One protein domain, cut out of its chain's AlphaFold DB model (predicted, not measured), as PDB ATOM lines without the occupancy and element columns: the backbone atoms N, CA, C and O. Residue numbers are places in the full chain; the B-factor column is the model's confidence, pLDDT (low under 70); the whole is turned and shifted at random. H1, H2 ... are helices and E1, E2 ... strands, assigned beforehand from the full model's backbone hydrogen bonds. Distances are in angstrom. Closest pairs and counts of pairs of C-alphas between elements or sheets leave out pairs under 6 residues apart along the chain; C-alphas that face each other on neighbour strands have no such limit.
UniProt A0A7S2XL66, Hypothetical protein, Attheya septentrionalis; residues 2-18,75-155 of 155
ATOM      1  N   VAL A   2      21.280   5.632  -3.543       90.50
ATOM      2  CA  VAL A   2      20.120   4.845  -3.985       90.50
ATOM      3  C   VAL A   2      20.575   3.949  -5.137       90.50
ATOM      4  O   VAL A   2      21.301   4.419  -6.015       90.50
ATOM      5  N   LYS A   3      20.209   2.668  -5.099       91.44
ATOM      6  CA  LYS A   3      20.554   1.652  -6.103       91.44
ATOM      7  C   LYS A   3      19.333   1.090  -6.815       91.44
ATOM      8  O   LYS A   3      19.408   0.814  -8.002       91.44
ATOM      9  N   GLU A   4      18.215   0.944  -6.123       90.81
ATOM     10  CA  GLU A   4      16.982   0.401  -6.699       90.81
ATOM     11  C   GLU A   4      16.107   1.494  -7.325       90.81
ATOM     12  O   GLU A   4      15.012   1.223  -7.805       90.81
ATOM     13  N   GLY A   5      16.564   2.749  -7.323       91.38
ATOM     14  CA  GLY A   5      15.806   3.865  -7.878       91.38
ATOM     15  C   GLY A   5      14.526   4.158  -7.105       91.38
ATOM     16  O   GLY A   5      13.572   4.668  -7.687       91.38
ATOM     17  N   VAL A   6      14.466   3.835  -5.809       92.38
ATOM     18  CA  VAL A   6      13.256   4.030  -5.007       92.38
ATOM     19  C   VAL A   6      13.519   5.012  -3.874       92.38
ATOM     20  O   VAL A   6      14.411   4.822  -3.052       92.38
ATOM     21  N   ILE A   7      12.674   6.040  -3.778       91.81
ATOM     22  CA  ILE A   7      12.527   6.867  -2.573       91.81
ATOM     23  C   ILE A   7      11.037   6.947  -2.248       91.81
ATOM     24  O   ILE A   7      10.250   7.477  -3.033       91.81
ATOM     25  N   LEU A   8      10.642   6.443  -1.078       89.75
ATOM     26  CA  LEU A   8       9.271   6.482  -0.577       89.75
ATOM     27  C   LEU A   8       9.171   7.380   0.654       89.75
ATOM     28  O   LEU A   8       9.917   7.237   1.621       89.75
ATOM     29  N   LEU A   9       8.179   8.257   0.655       87.00
ATOM     30  CA  LEU A   9       7.844   9.113   1.782       87.00
ATOM     31  C   LEU A   9       6.619   8.553   2.493       87.00
ATOM     32  O   LEU A   9       5.578   8.314   1.877       87.00
ATOM     33  N   ARG A  10       6.716   8.372   3.809       82.12
ATOM     34  CA  ARG A  10       5.552   8.063   4.640       82.12
ATOM     35  C   ARG A  10       4.866   9.358   5.036       82.12
ATOM     36  O   ARG A  10       5.382  10.112   5.862       82.12
ATOM     37  N   MET A  11       3.692   9.580   4.460       76.88
ATOM     38  CA  MET A  11       2.914  10.802   4.614       76.88
ATOM     39  C   MET A  11       1.786  10.588   5.624       76.88
ATOM     40  O   MET A  11       1.076   9.584   5.551       76.88
ATOM     41  N   GLU A  12       1.600  11.529   6.550       67.88
ATOM     42  CA  GLU A  12       0.500  11.508   7.520       67.88
ATOM     43  C   GLU A  12      -0.405  12.742   7.393       67.88
ATOM     44  O   GLU A  12       0.063  13.872   7.232       67.88
ATOM     45  N   ASN A  13      -1.720  12.516   7.519       55.59
ATOM     46  CA  ASN A  13      -2.769  13.532   7.305       55.59
ATOM     47  C   ASN A  13      -3.106  14.343   8.567       55.59
ATOM     48  O   ASN A  13      -4.024  15.163   8.552       55.59
ATOM     49  N   TRP A  14      -2.442  14.056   9.685       55.91
ATOM     50  CA  TRP A  14      -2.694  14.681  10.977       55.91
ATOM     51  C   TRP A  14      -1.376  15.193  11.541       55.91
ATOM     52  O   TRP A  14      -0.382  14.470  11.595       55.91
ATOM     53  N   ILE A  15      -1.374  16.462  11.940       57.88
ATOM     54  CA  ILE A  15      -0.221  17.103  12.562       57.88
ATOM     55  C   ILE A  15      -0.688  17.683  13.883       57.88
ATOM     56  O   ILE A  15      -1.588  18.518  13.918       57.88
ATOM     57  N   ASP A  16      -0.052  17.247  14.962       55.62
ATOM     58  CA  ASP A  16      -0.046  17.998  16.205       55.62
ATOM     59  C   ASP A  16       1.279  18.763  16.247       55.62
ATOM     60  O   ASP A  16       2.332  18.186  16.525       55.62
ATOM     61  N   ALA A  17       1.237  20.048  15.881       50.16
ATOM     62  CA  ALA A  17       2.428  20.895  15.837       50.16
ATOM     63  C   ALA A  17       3.130  20.964  17.205       50.16
ATOM     64  O   ALA A  17       4.350  21.092  17.255       50.16
ATOM     65  N   ALA A  18       2.385  20.794  18.304       54.53
ATOM     66  CA  ALA A  18       2.932  20.759  19.656       54.53
ATOM     67  C   ALA A  18       3.656  19.437  19.989       54.53
ATOM     68  O   ALA A  18       4.318  19.349  21.019       54.53
ATOM     69  N   ASN A  75     -11.267  24.368  -1.084       49.16
ATOM     70  CA  ASN A  75     -11.391  25.196  -2.283       49.16
ATOM     71  C   ASN A  75     -10.143  26.084  -2.428       49.16
ATOM     72  O   ASN A  75      -9.934  26.914  -1.541       49.16
ATOM     73  N   GLY A  76      -9.379  25.948  -3.516       59.09
ATOM     74  CA  GLY A  76      -8.195  26.774  -3.794       59.09
ATOM     75  C   GLY A  76      -7.145  26.104  -4.693       59.09
ATOM     76  O   GLY A  76      -7.190  24.887  -4.915       59.09
ATOM     77  N   PHE A  77      -6.203  26.902  -5.202       67.81
ATOM     78  CA  PHE A  77      -4.973  26.488  -5.889       67.81
ATOM     79  C   PHE A  77      -4.020  25.758  -4.925       67.81
ATOM     80  O   PHE A  77      -3.002  26.299  -4.502       67.81
ATOM     81  N   PHE A  78      -4.309  24.496  -4.600       78.38
ATOM     82  CA  PHE A  78      -3.300  23.615  -4.008       78.38
ATOM     83  C   PHE A  78      -2.361  23.093  -5.096       78.38
ATOM     84  O   PHE A  78      -2.813  22.535  -6.105       78.38
ATOM     85  N   LYS A  79      -1.056  23.224  -4.860       81.56
ATOM     86  CA  LYS A  79      -0.016  22.558  -5.646       81.56
ATOM     87  C   LYS A  79       0.977  21.896  -4.709       81.56
ATOM     88  O   LYS A  79       1.433  22.516  -3.751       81.56
ATOM     89  N   PHE A  80       1.330  20.663  -5.023       82.94
ATOM     90  CA  PHE A  80       2.438  19.981  -4.390       82.94
ATOM     91  C   PHE A  80       3.563  19.838  -5.403       82.94
ATOM     92  O   PHE A  80       3.381  19.184  -6.423       82.94
ATOM     93  N   ASP A  81       4.713  20.432  -5.122       84.38
ATOM     94  CA  ASP A  81       5.899  20.303  -5.955       84.38
ATOM     95  C   ASP A  81       6.885  19.350  -5.295       84.38
ATOM     96  O   ASP A  81       7.182  19.476  -4.103       84.38
ATOM     97  N   ILE A  82       7.425  18.446  -6.098       86.06
ATOM     98  CA  ILE A  82       8.596  17.656  -5.753       86.06
ATOM     99  C   ILE A  82       9.698  17.969  -6.750       86.06
ATOM    100  O   ILE A  82       9.437  18.017  -7.947       86.06
ATOM    101  N   ALA A  83      10.911  18.193  -6.265       84.25
ATOM    102  CA  ALA A  83      12.094  18.273  -7.100       84.25
ATOM    103  C   ALA A  83      12.998  17.085  -6.785       84.25
ATOM    104  O   ALA A  83      13.347  16.897  -5.620       84.25
ATOM    105  N   VAL A  84      13.385  16.321  -7.804       86.69
ATOM    106  CA  VAL A  84      14.428  15.296  -7.691       86.69
ATOM    107  C   VAL A  84      15.590  15.701  -8.582       86.69
ATOM    108  O   VAL A  84      15.412  15.860  -9.790       86.69
ATOM    109  N   ASN A  85      16.762  15.926  -7.985       89.12
ATOM    110  CA  ASN A  85      17.950  16.443  -8.679       89.12
ATOM    111  C   ASN A  85      17.634  17.696  -9.527       89.12
ATOM    112  O   ASN A  85      18.053  17.820 -10.675       89.12
ATOM    113  N   GLY A  86      16.824  18.605  -8.972       82.69
ATOM    114  CA  GLY A  86      16.402  19.848  -9.627       82.69
ATOM    115  C   GLY A  86      15.244  19.718 -10.628       82.69
ATOM    116  O   GLY A  86      14.677  20.740 -11.012       82.69
ATOM    117  N   ASN A  87      14.832  18.504 -11.008       85.12
ATOM    118  CA  ASN A  87      13.698  18.293 -11.912       85.12
ATOM    119  C   ASN A  87      12.381  18.328 -11.138       85.12
ATOM    120  O   ASN A  87      12.150  17.484 -10.273       85.12
ATOM    121  N   ILE A  88      11.527  19.308 -11.444       86.94
ATOM    122  CA  ILE A  88      10.302  19.579 -10.685       86.94
ATOM    123  C   ILE A  88       9.089  18.904 -11.329       86.94
ATOM    124  O   ILE A  88       8.743  19.199 -12.471       86.94
ATOM    125  N   THR A  89       8.374  18.107 -10.540       88.00
ATOM    126  CA  THR A  89       7.035  17.601 -10.848       88.00
ATOM    127  C   THR A  89       6.020  18.283  -9.940       88.00
ATOM    128  O   THR A  89       6.176  18.310  -8.718       88.00
ATOM    129  N   THR A  90       4.959  18.835 -10.526       88.06
ATOM    130  CA  THR A  90       3.890  19.519  -9.789       88.06
ATOM    131  C   THR A  90       2.595  18.723  -9.865       88.06
ATOM    132  O   THR A  90       2.034  18.553 -10.943       88.06
ATOM    133  N   TYR A  91       2.059  18.352  -8.708       82.94
ATOM    134  CA  TYR A  91       0.760  17.710  -8.561       82.94
ATOM    135  C   TYR A  91      -0.310  18.724  -8.159       82.94
ATOM    136  O   TYR A  91      -0.130  19.562  -7.267       82.94
ATOM    137  N   SER A  92      -1.469  18.635  -8.797       83.88
ATOM    138  CA  SER A  92      -2.712  19.221  -8.309       83.88
ATOM    139  C   SER A  92      -3.216  18.486  -7.065       83.88
ATOM    140  O   SER A  92      -2.770  17.392  -6.721       83.88
ATOM    141  N   LYS A  93      -4.222  19.065  -6.404       76.19
ATOM    142  CA  LYS A  93      -4.928  18.409  -5.294       76.19
ATOM    143  C   LYS A  93      -5.454  17.027  -5.673       76.19
ATOM    144  O   LYS A  93      -5.379  16.117  -4.857       76.19
ATOM    145  N   HIS A  94      -6.026  16.894  -6.867       78.81
ATOM    146  CA  HIS A  94      -6.658  15.646  -7.277       78.81
ATOM    147  C   HIS A  94      -5.619  14.550  -7.511       78.81
ATOM    148  O   HIS A  94      -5.777  13.450  -6.990       78.81
ATOM    149  N   GLU A  95      -4.526  14.887  -8.196       81.81
ATOM    150  CA  GLU A  95      -3.409  13.965  -8.419       81.81
ATOM    151  C   GLU A  95      -2.762  13.570  -7.086       81.81
ATOM    152  O   GLU A  95      -2.604  12.386  -6.810       81.81
ATOM    153  N   PHE A  96      -2.507  14.531  -6.194       76.44
ATOM    154  CA  PHE A  96      -1.960  14.246  -4.865       76.44
ATOM    155  C   PHE A  96      -2.878  13.363  -3.999       76.44
ATOM    156  O   PHE A  96      -2.411  12.522  -3.241       76.44
ATOM    157  N   GLN A  97      -4.199  13.513  -4.101       72.50
ATOM    158  CA  GLN A  97      -5.146  12.677  -3.352       72.50
ATOM    159  C   GLN A  97      -5.379  11.298  -3.982       72.50
ATOM    160  O   GLN A  97      -6.061  10.474  -3.372       72.50
ATOM    161  N   SER A  98      -4.855  11.047  -5.184       73.56
ATOM    162  CA  SER A  98      -4.966   9.747  -5.851       73.56
ATOM    163  C   SER A  98      -3.983   8.707  -5.304       73.56
ATOM    164  O   SER A  98      -4.189   7.513  -5.515       73.56
ATOM    165  N   PHE A  99      -2.960   9.133  -4.549       70.94
ATOM    166  CA  PHE A  99      -2.032   8.206  -3.906       70.94
ATOM    167  C   PHE A  99      -2.760   7.347  -2.859       70.94
ATOM    168  O   PHE A  99      -3.497   7.879  -2.020       70.94
ATOM    169  N   PRO A 100      -2.580   6.015  -2.895       64.94
ATOM    170  CA  PRO A 100      -3.343   5.111  -2.053       64.94
ATOM    171  C   PRO A 100      -2.972   5.281  -0.575       64.94
ATOM    172  O   PRO A 100      -1.811   5.166  -0.176       64.94
ATOM    173  N   GLU A 101      -3.985   5.498   0.264       62.81
ATOM    174  CA  GLU A 101      -3.844   5.312   1.707       62.81
ATOM    175  C   GLU A 101      -3.733   3.811   1.989       62.81
ATOM    176  O   GLU A 101      -4.687   3.060   1.779       62.81
ATOM    177  N   ILE A 102      -2.565   3.373   2.456       55.75
ATOM    178  CA  ILE A 102      -2.317   1.957   2.765       55.75
ATOM    179  C   ILE A 102      -2.958   1.593   4.105       55.75
ATOM    180  O   ILE A 102      -3.510   0.509   4.266       55.75
ATOM    181  N   VAL A 103      -2.944   2.530   5.058       46.97
ATOM    182  CA  VAL A 103      -3.719   2.451   6.301       46.97
ATOM    183  C   VAL A 103      -4.296   3.824   6.634       46.97
ATOM    184  O   VAL A 103      -3.913   4.842   6.060       46.97
ATOM    185  N   LYS A 104      -5.243   3.872   7.575       47.62
ATOM    186  CA  LYS A 104      -5.929   5.110   7.964       47.62
ATOM    187  C   LYS A 104      -4.928   6.230   8.290       47.62
ATOM    188  O   LYS A 104      -4.115   6.077   9.197       47.62
ATOM    189  N   ASN A 105      -5.060   7.371   7.607       54.25
ATOM    190  CA  ASN A 105      -4.203   8.559   7.741       54.25
ATOM    191  C   ASN A 105      -2.726   8.346   7.364       54.25
ATOM    192  O   ASN A 105      -1.884   9.129   7.808       54.25
ATOM    193  N   MET A 106      -2.410   7.307   6.588       63.72
ATOM    194  CA  MET A 106      -1.061   7.031   6.107       63.72
ATOM    195  C   MET A 106      -1.087   6.714   4.616       63.72
ATOM    196  O   MET A 106      -1.665   5.712   4.192       63.72
ATOM    197  N   ALA A 107      -0.388   7.530   3.840       70.38
ATOM    198  CA  ALA A 107      -0.078   7.237   2.450       70.38
ATOM    199  C   ALA A 107       1.424   6.966   2.318       70.38
ATOM    200  O   ALA A 107       2.238   7.612   2.984       70.38
ATOM    201  N   LEU A 108       1.788   6.004   1.471       74.94
ATOM    202  CA  LEU A 108       3.149   5.932   0.954       74.94
ATOM    203  C   LEU A 108       3.180   6.686  -0.356       74.94
ATOM    204  O   LEU A 108       2.344   6.461  -1.230       74.94
ATOM    205  N   TRP A 109       4.155   7.572  -0.477       80.88
ATOM    206  CA  TRP A 109       4.315   8.360  -1.670       80.88
ATOM    207  C   TRP A 109       5.664   8.105  -2.331       80.88
ATOM    208  O   TRP A 109       6.691   8.376  -1.708       80.88
ATOM    209  N   PRO A 110       5.682   7.623  -3.583       84.25
ATOM    210  CA  PRO A 110       6.900   7.610  -4.378       84.25
ATOM    211  C   PRO A 110       7.406   9.019  -4.695       84.25
ATOM    212  O   PRO A 110       6.862   9.711  -5.552       84.25
ATOM    213  N   ALA A 111       8.481   9.421  -4.018       86.38
ATOM    214  CA  ALA A 111       9.272  10.588  -4.388       86.38
ATOM    215  C   ALA A 111      10.164  10.307  -5.607       86.38
ATOM    216  O   ALA A 111      10.367  11.190  -6.433       86.38
ATOM    217  N   LEU A 112      10.661   9.073  -5.718       90.12
ATOM    218  CA  LEU A 112      11.427   8.566  -6.853       90.12
ATOM    219  C   LEU A 112      11.000   7.121  -7.130       90.12
ATOM    220  O   LEU A 112      10.923   6.317  -6.198       90.12
ATOM    221  N   LEU A 113      10.725   6.827  -8.401       89.62
ATOM    222  CA  LEU A 113      10.569   5.483  -8.963       89.62
ATOM    223  C   LEU A 113      11.298   5.463 -10.308       89.62
ATOM    224  O   LEU A 113      10.730   5.847 -11.328       89.62
ATOM    225  N   ASP A 114      12.568   5.079 -10.290       90.31
ATOM    226  CA  ASP A 114      13.420   4.970 -11.471       90.31
ATOM    227  C   ASP A 114      13.662   3.494 -11.808       90.31
ATOM    228  O   ASP A 114      14.567   2.843 -11.283       90.31
ATOM    229  N   GLU A 115      12.836   2.959 -12.708       90.25
ATOM    230  CA  GLU A 115      12.959   1.576 -13.181       90.25
ATOM    231  C   GLU A 115      14.279   1.318 -13.917       90.25
ATOM    232  O   GLU A 115      14.794   0.202 -13.898       90.25
ATOM    233  N   SER A 116      14.862   2.336 -14.557       90.88
ATOM    234  CA  SER A 116      16.140   2.166 -15.255       90.88
ATOM    235  C   SER A 116      17.287   1.934 -14.269       90.88
ATOM    236  O   SER A 116      18.253   1.231 -14.572       90.88
ATOM    237  N   MET A 117      17.158   2.501 -13.070       91.31
ATOM    238  CA  MET A 117      18.107   2.332 -11.985       91.31
ATOM    239  C   MET A 117      17.980   0.952 -11.328       91.31
ATOM    240  O   MET A 117      19.003   0.299 -11.124       91.31
ATOM    241  N   SER A 118      16.757   0.467 -11.087       87.81
ATOM    242  CA  SER A 118      16.531  -0.881 -10.533       87.81
ATOM    243  C   SER A 118      16.986  -2.007 -11.467       87.81
ATOM    244  O   SER A 118      17.408  -3.069 -11.020       87.81
ATOM    245  N   GLN A 119      16.948  -1.780 -12.781       90.38
ATOM    246  CA  GLN A 119      17.417  -2.746 -13.778       90.38
ATOM    247  C   GLN A 119      18.934  -2.698 -14.008       90.38
ATOM    248  O   GLN A 119      19.480  -3.520 -14.753       90.38
ATOM    249  N   ARG A 120      19.640  -1.738 -13.402       91.19
ATOM    250  CA  ARG A 120      21.075  -1.573 -13.602       91.19
ATOM    251  C   ARG A 120      21.845  -2.690 -12.898       91.19
ATOM    252  O   ARG A 120      21.640  -2.972 -11.722       91.19
ATOM    253  N   GLN A 121      22.806  -3.286 -13.602       91.06
ATOM    254  CA  GLN A 121      23.768  -4.195 -12.980       91.06
ATOM    255  C   GLN A 121      24.824  -3.394 -12.216       91.06
ATOM    256  O   GLN A 121      25.853  -3.009 -12.770       91.06
ATOM    257  N   TRP A 122      24.543  -3.129 -10.944       89.50
ATOM    258  CA  TRP A 122      25.501  -2.534 -10.019       89.50
ATOM    259  C   TRP A 122      26.669  -3.482  -9.759       89.50
ATOM    260  O   TRP A 122      26.480  -4.680  -9.531       89.50
ATOM    261  N   LYS A 123      27.885  -2.944  -9.748       91.38
ATOM    262  CA  LYS A 123      29.066  -3.678  -9.298       91.38
ATOM    263  C   LYS A 123      29.057  -3.811  -7.776       91.38
ATOM    264  O   LYS A 123      28.378  -3.066  -7.065       91.38
ATOM    265  N   ALA A 124      29.825  -4.774  -7.266       86.44
ATOM    266  CA  ALA A 124      29.907  -5.050  -5.831       86.44
ATOM    267  C   ALA A 124      30.419  -3.845  -5.018       86.44
ATOM    268  O   ALA A 124      30.031  -3.674  -3.865       86.44
ATOM    269  N   ASP A 125      31.259  -3.012  -5.630       91.44
ATOM    270  CA  ASP A 125      31.875  -1.811  -5.067       91.44
ATOM    271  C   ASP A 125      31.103  -0.515  -5.362       91.44
ATOM    272  O   ASP A 125      31.448   0.538  -4.826       91.44
ATOM    273  N   ASP A 126      30.031  -0.567  -6.159       91.06
ATOM    274  CA  ASP A 126      29.219   0.619  -6.404       91.06
ATOM    275  C   ASP A 126      28.471   1.015  -5.127       91.06
ATOM    276  O   ASP A 126      27.818   0.194  -4.484       91.06
ATOM    277  N   GLU A 127      28.485   2.298  -4.779       89.00
ATOM    278  CA  GLU A 127      27.768   2.803  -3.602       89.00
ATOM    279  C   GLU A 127      26.342   3.291  -3.923       89.00
ATOM    280  O   GLU A 127      25.610   3.689  -3.019       89.00
ATOM    281  N   GLY A 128      25.938   3.261  -5.196       90.75
ATOM    282  CA  GLY A 128      24.690   3.849  -5.690       90.75
ATOM    283  C   GLY A 128      24.813   5.339  -6.020       90.75
ATOM    284  O   GLY A 128      25.877   5.948  -5.893       90.75
ATOM    285  N   GLU A 129      23.703   5.946  -6.427       92.44
ATOM    286  CA  GLU A 129      23.646   7.360  -6.802       92.44
ATOM    287  C   GLU A 129      23.186   8.254  -5.647       92.44
ATOM    288  O   GLU A 129      22.414   7.857  -4.769       92.44
ATOM    289  N   THR A 130      23.688   9.488  -5.614       93.12
ATOM    290  CA  THR A 130      23.221  10.504  -4.668       93.12
ATOM    291  C   THR A 130      22.013  11.215  -5.261       93.12
ATOM    292  O   THR A 130      22.044  11.626  -6.417       93.12
ATOM    293  N   PHE A 131      20.980  11.399  -4.443       88.75
ATOM    294  CA  PHE A 131      19.779  12.127  -4.823       88.75
ATOM    295  C   PHE A 131      19.515  13.273  -3.862       88.75
ATOM    296  O   PHE A 131      19.654  13.122  -2.646       88.75
ATOM    297  N   GLU A 132      19.080  14.391  -4.423       88.25
ATOM    298  CA  GLU A 132      18.499  15.500  -3.683       88.25
ATOM    299  C   GLU A 132      16.990  15.516  -3.916       88.25
ATOM    300  O   GLU A 132      16.532  15.492  -5.062       88.25
ATOM    301  N   VAL A 133      16.221  15.562  -2.827       84.19
ATOM    302  CA  VAL A 133      14.762  15.667  -2.870       84.19
ATOM    303  C   VAL A 133      14.340  16.944  -2.161       84.19
ATOM    304  O   VAL A 133      14.603  17.113  -0.969       84.19
ATOM    305  N   ALA A 134      13.636  17.816  -2.876       82.62
ATOM    306  CA  ALA A 134      13.006  18.999  -2.308       82.62
ATOM    307  C   ALA A 134      11.488  18.916  -2.458       82.62
ATOM    308  O   ALA A 134      10.965  18.435  -3.462       82.62
ATOM    309  N   ILE A 135      10.769  19.401  -1.450       84.19
ATOM    310  CA  ILE A 135       9.311  19.346  -1.386       84.19
ATOM    311  C   ILE A 135       8.781  20.739  -1.080       84.19
ATOM    312  O   ILE A 135       9.253  21.403  -0.157       84.19
ATOM    313  N   ARG A 136       7.761  21.168  -1.826       82.31
ATOM    314  CA  ARG A 136       7.075  22.439  -1.593       82.31
ATOM    315  C   ARG A 136       5.570  22.268  -1.705       82.31
ATOM    316  O   ARG A 136       5.064  21.680  -2.652       82.31
ATOM    317  N   ILE A 137       4.848  22.868  -0.769       78.00
ATOM    318  CA  ILE A 137       3.390  22.944  -0.797       78.00
ATOM    319  C   ILE A 137       3.001  24.394  -1.042       78.00
ATOM    320  O   ILE A 137       3.530  25.300  -0.401       78.00
ATOM    321  N   ARG A 138       2.086  24.613  -1.983       76.44
ATOM    322  CA  ARG A 138       1.536  25.928  -2.314       76.44
ATOM    323  C   ARG A 138       0.025  25.907  -2.129       76.44
ATOM    324  O   ARG A 138      -0.626  24.924  -2.482       76.44
ATOM    325  N   SER A 139      -0.504  27.002  -1.600       72.50
ATOM    326  CA  SER A 139      -1.933  27.277  -1.467       72.50
ATOM    327  C   SER A 139      -2.163  28.765  -1.717       72.50
ATOM    328  O   SER A 139      -1.355  29.591  -1.292       72.50
ATOM    329  N   ASP A 140      -3.257  29.113  -2.388       67.94
ATOM    330  CA  ASP A 140      -3.728  30.494  -2.555       67.94
ATOM    331  C   ASP A 140      -4.364  31.072  -1.281       67.94
ATOM    332  O   ASP A 140      -4.593  32.277  -1.200       67.94
ATOM    333  N   LYS A 141      -4.635  30.234  -0.274       59.16
ATOM    334  CA  LYS A 141      -5.310  30.621   0.975       59.16
ATOM    335  C   LYS A 141      -4.422  30.587   2.222       59.16
ATOM    336  O   LYS A 141      -4.924  30.661   3.342       59.16
ATOM    337  N   GLY A 142      -3.099  30.548   2.054       54.72
ATOM    338  CA  GLY A 142      -2.140  30.600   3.165       54.72
ATOM    339  C   GLY A 142      -1.890  29.237   3.830       54.72
ATOM    340  O   GLY A 142      -1.787  28.222   3.148       54.72
ATOM    341  N   ARG A 143      -1.724  29.201   5.165       54.25
ATOM    342  CA  ARG A 143      -1.349  27.997   5.956       54.25
ATOM    343  C   ARG A 143      -2.489  26.972   6.127       54.25
ATOM    344  O   ARG A 143      -2.631  26.378   7.192       54.25
ATOM    345  N   ASP A 144      -3.322  26.767   5.115       56.34
ATOM    346  CA  ASP A 144      -4.441  25.815   5.161       56.34
ATOM    347  C   ASP A 144      -4.093  24.429   4.588       56.34
ATOM    348  O   ASP A 144      -4.912  23.510   4.648       56.34
ATOM    349  N   ALA A 145      -2.867  24.252   4.089       58.06
ATOM    350  CA  ALA A 145      -2.326  22.971   3.661       58.06
ATOM    351  C   ALA A 145      -1.212  22.514   4.611       58.06
ATOM    352  O   ALA A 145      -0.150  23.132   4.688       58.06
ATOM    353  N   THR A 146      -1.444  21.411   5.324       63.28
ATOM    354  CA  THR A 146      -0.441  20.779   6.185       63.28
ATOM    355  C   THR A 146      -0.241  19.325   5.790       63.28
ATOM    356  O   THR A 146      -1.192  18.587   5.536       63.28
ATOM    357  N   VAL A 147       1.023  18.919   5.714       68.81
ATOM    358  CA  VAL A 147       1.426  17.548   5.408       68.81
ATOM    359  C   VAL A 147       2.624  17.200   6.285       68.81
ATOM    360  O   VAL A 147       3.527  18.019   6.449       68.81
ATOM    361  N   ARG A 148       2.629  15.996   6.862       74.25
ATOM    362  CA  ARG A 148       3.761  15.478   7.635       74.25
ATOM    363  C   ARG A 148       4.449  14.373   6.858       74.25
ATOM    364  O   ARG A 148       3.795  13.423   6.442       74.25
ATOM    365  N   ILE A 149       5.768  14.471   6.756       79.50
ATOM    366  CA  ILE A 149       6.635  13.352   6.387       79.50
ATOM    367  C   ILE A 149       7.120  12.755   7.700       79.50
ATOM    368  O   ILE A 149       7.741  13.451   8.502       79.50
ATOM    369  N   SER A 150       6.773  11.501   7.970       77.50
ATOM    370  CA  SER A 150       7.226  10.828   9.189       77.50
ATOM    371  C   SER A 150       8.478   9.995   8.949       77.50
ATOM    372  O   SER A 150       9.293   9.875   9.854       77.50
ATOM    373  N   HIS A 151       8.616   9.414   7.755       82.31
ATOM    374  CA  HIS A 151       9.728   8.541   7.387       82.31
ATOM    375  C   HIS A 151      10.092   8.742   5.917       82.31
ATOM    376  O   HIS A 151       9.220   9.024   5.091       82.31
ATOM    377  N   VAL A 152      11.371   8.545   5.614       87.31
ATOM    378  CA  VAL A 152      11.900   8.431   4.256       87.31
ATOM    379  C   VAL A 152      12.521   7.046   4.147       87.31
ATOM    380  O   VAL A 152      13.425   6.714   4.910       87.31
ATOM    381  N   TYR A 153      12.013   6.237   3.226       89.00
ATOM    382  CA  TYR A 153      12.594   4.954   2.851       89.00
ATOM    383  C   TYR A 153      13.274   5.121   1.500       89.00
ATOM    384  O   TYR A 153      12.750   5.820   0.636       89.00
ATOM    385  N   TYR A 154      14.423   4.491   1.314       91.56
ATOM    386  CA  TYR A 154      15.114   4.490   0.035       91.56
ATOM    387  C   TYR A 154      15.797   3.146  -0.180       91.56
ATOM    388  O   TYR A 154      16.205   2.501   0.789       91.56
ATOM    389  N   ALA A 155      15.882   2.740  -1.439       88.31
ATOM    390  CA  ALA A 155      16.575   1.541  -1.878       88.31
ATOM    391  C   ALA A 155      17.237   1.840  -3.216       88.31
ATOM    392  O   ALA A 155      16.575   2.439  -4.091       88.31
TER     393      ALA A 155
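Overview. This is residues 2 to 18 and 75 to 155 of the 155 residues of the protein "Hypothetical protein" of Attheya septentrionalis (UniProt A0A7S2XL66). Two small antiparallel sheets, E4 E5 E1 E7 and E3 E2 E6, stand only partly face to face, with E5 of the first coming near E2 and E6 of the second. Residues 119 to 132, with no named element, loop out at one end of the long axis, and residues 75 to 77 reach toward the other. The 98 printed residues hold seven named strands and two short helices, in the order E1 E2 E3 H1 E4 E5 H2 E6 E7, mostly strand. The whole is elongated, 50 by 27 by 26 A, and only just loose, close to compact, with a radius of gyration of the C-alphas of 15.4 A.

Along the chain. E1, residues 6 to 12, begins at C-alpha 6 (13.256, 4.030, -5.007) and is 19.4 A long. E2 is residues 79 to 84, 16.3 A, and E3 residues 87 to 92, 16.8 A. H1 is residues 93 to 97, and E4 residues 101 to 103. E5, residues 106 to 113, is 19.1 A long; H2 is residues 115 to 118. E6 is residues 133 to 138, 16.7 A. E7, residues 148 to 154, 17.5 A, ends at C-alpha 154 (15.114, 4.490, 0.035).

Arrangement. The sheet E4 E5 E1 E7 is strongly twisted: N 102 and O 106 are 3.0 A apart, N 9 and O 109 2.8 A, N 10 and O 151 2.9 A. In the sheet E3 E2 E6, N 82 and O 89 of the hairpin E2 and E3 are 2.9 A apart, and N 81 and O 136 2.8 A. The closest C-alphas of E2 and E5, Ile 82 and Ala 111, are 7.2 A apart. H1 only grazes the sheet E3 E2 E6; H2 is on neither sheet. H1's one O i to N i+4 pair is within hydrogen-bond range; H2 is too short for one.

Size, cuts and confidence. The C-alphas of Asn 75 and Ala 124, the two farthest apart, are 51.3 A apart. Residues 19 to 74 are not printed, and C-alphas 18 and 75 are 26.6 A apart across the cut. The link H2 to E6 is long. pLDDT is under 70 in residues 12 to 18, 75 to 77, 100 to 106 and 140 to 147.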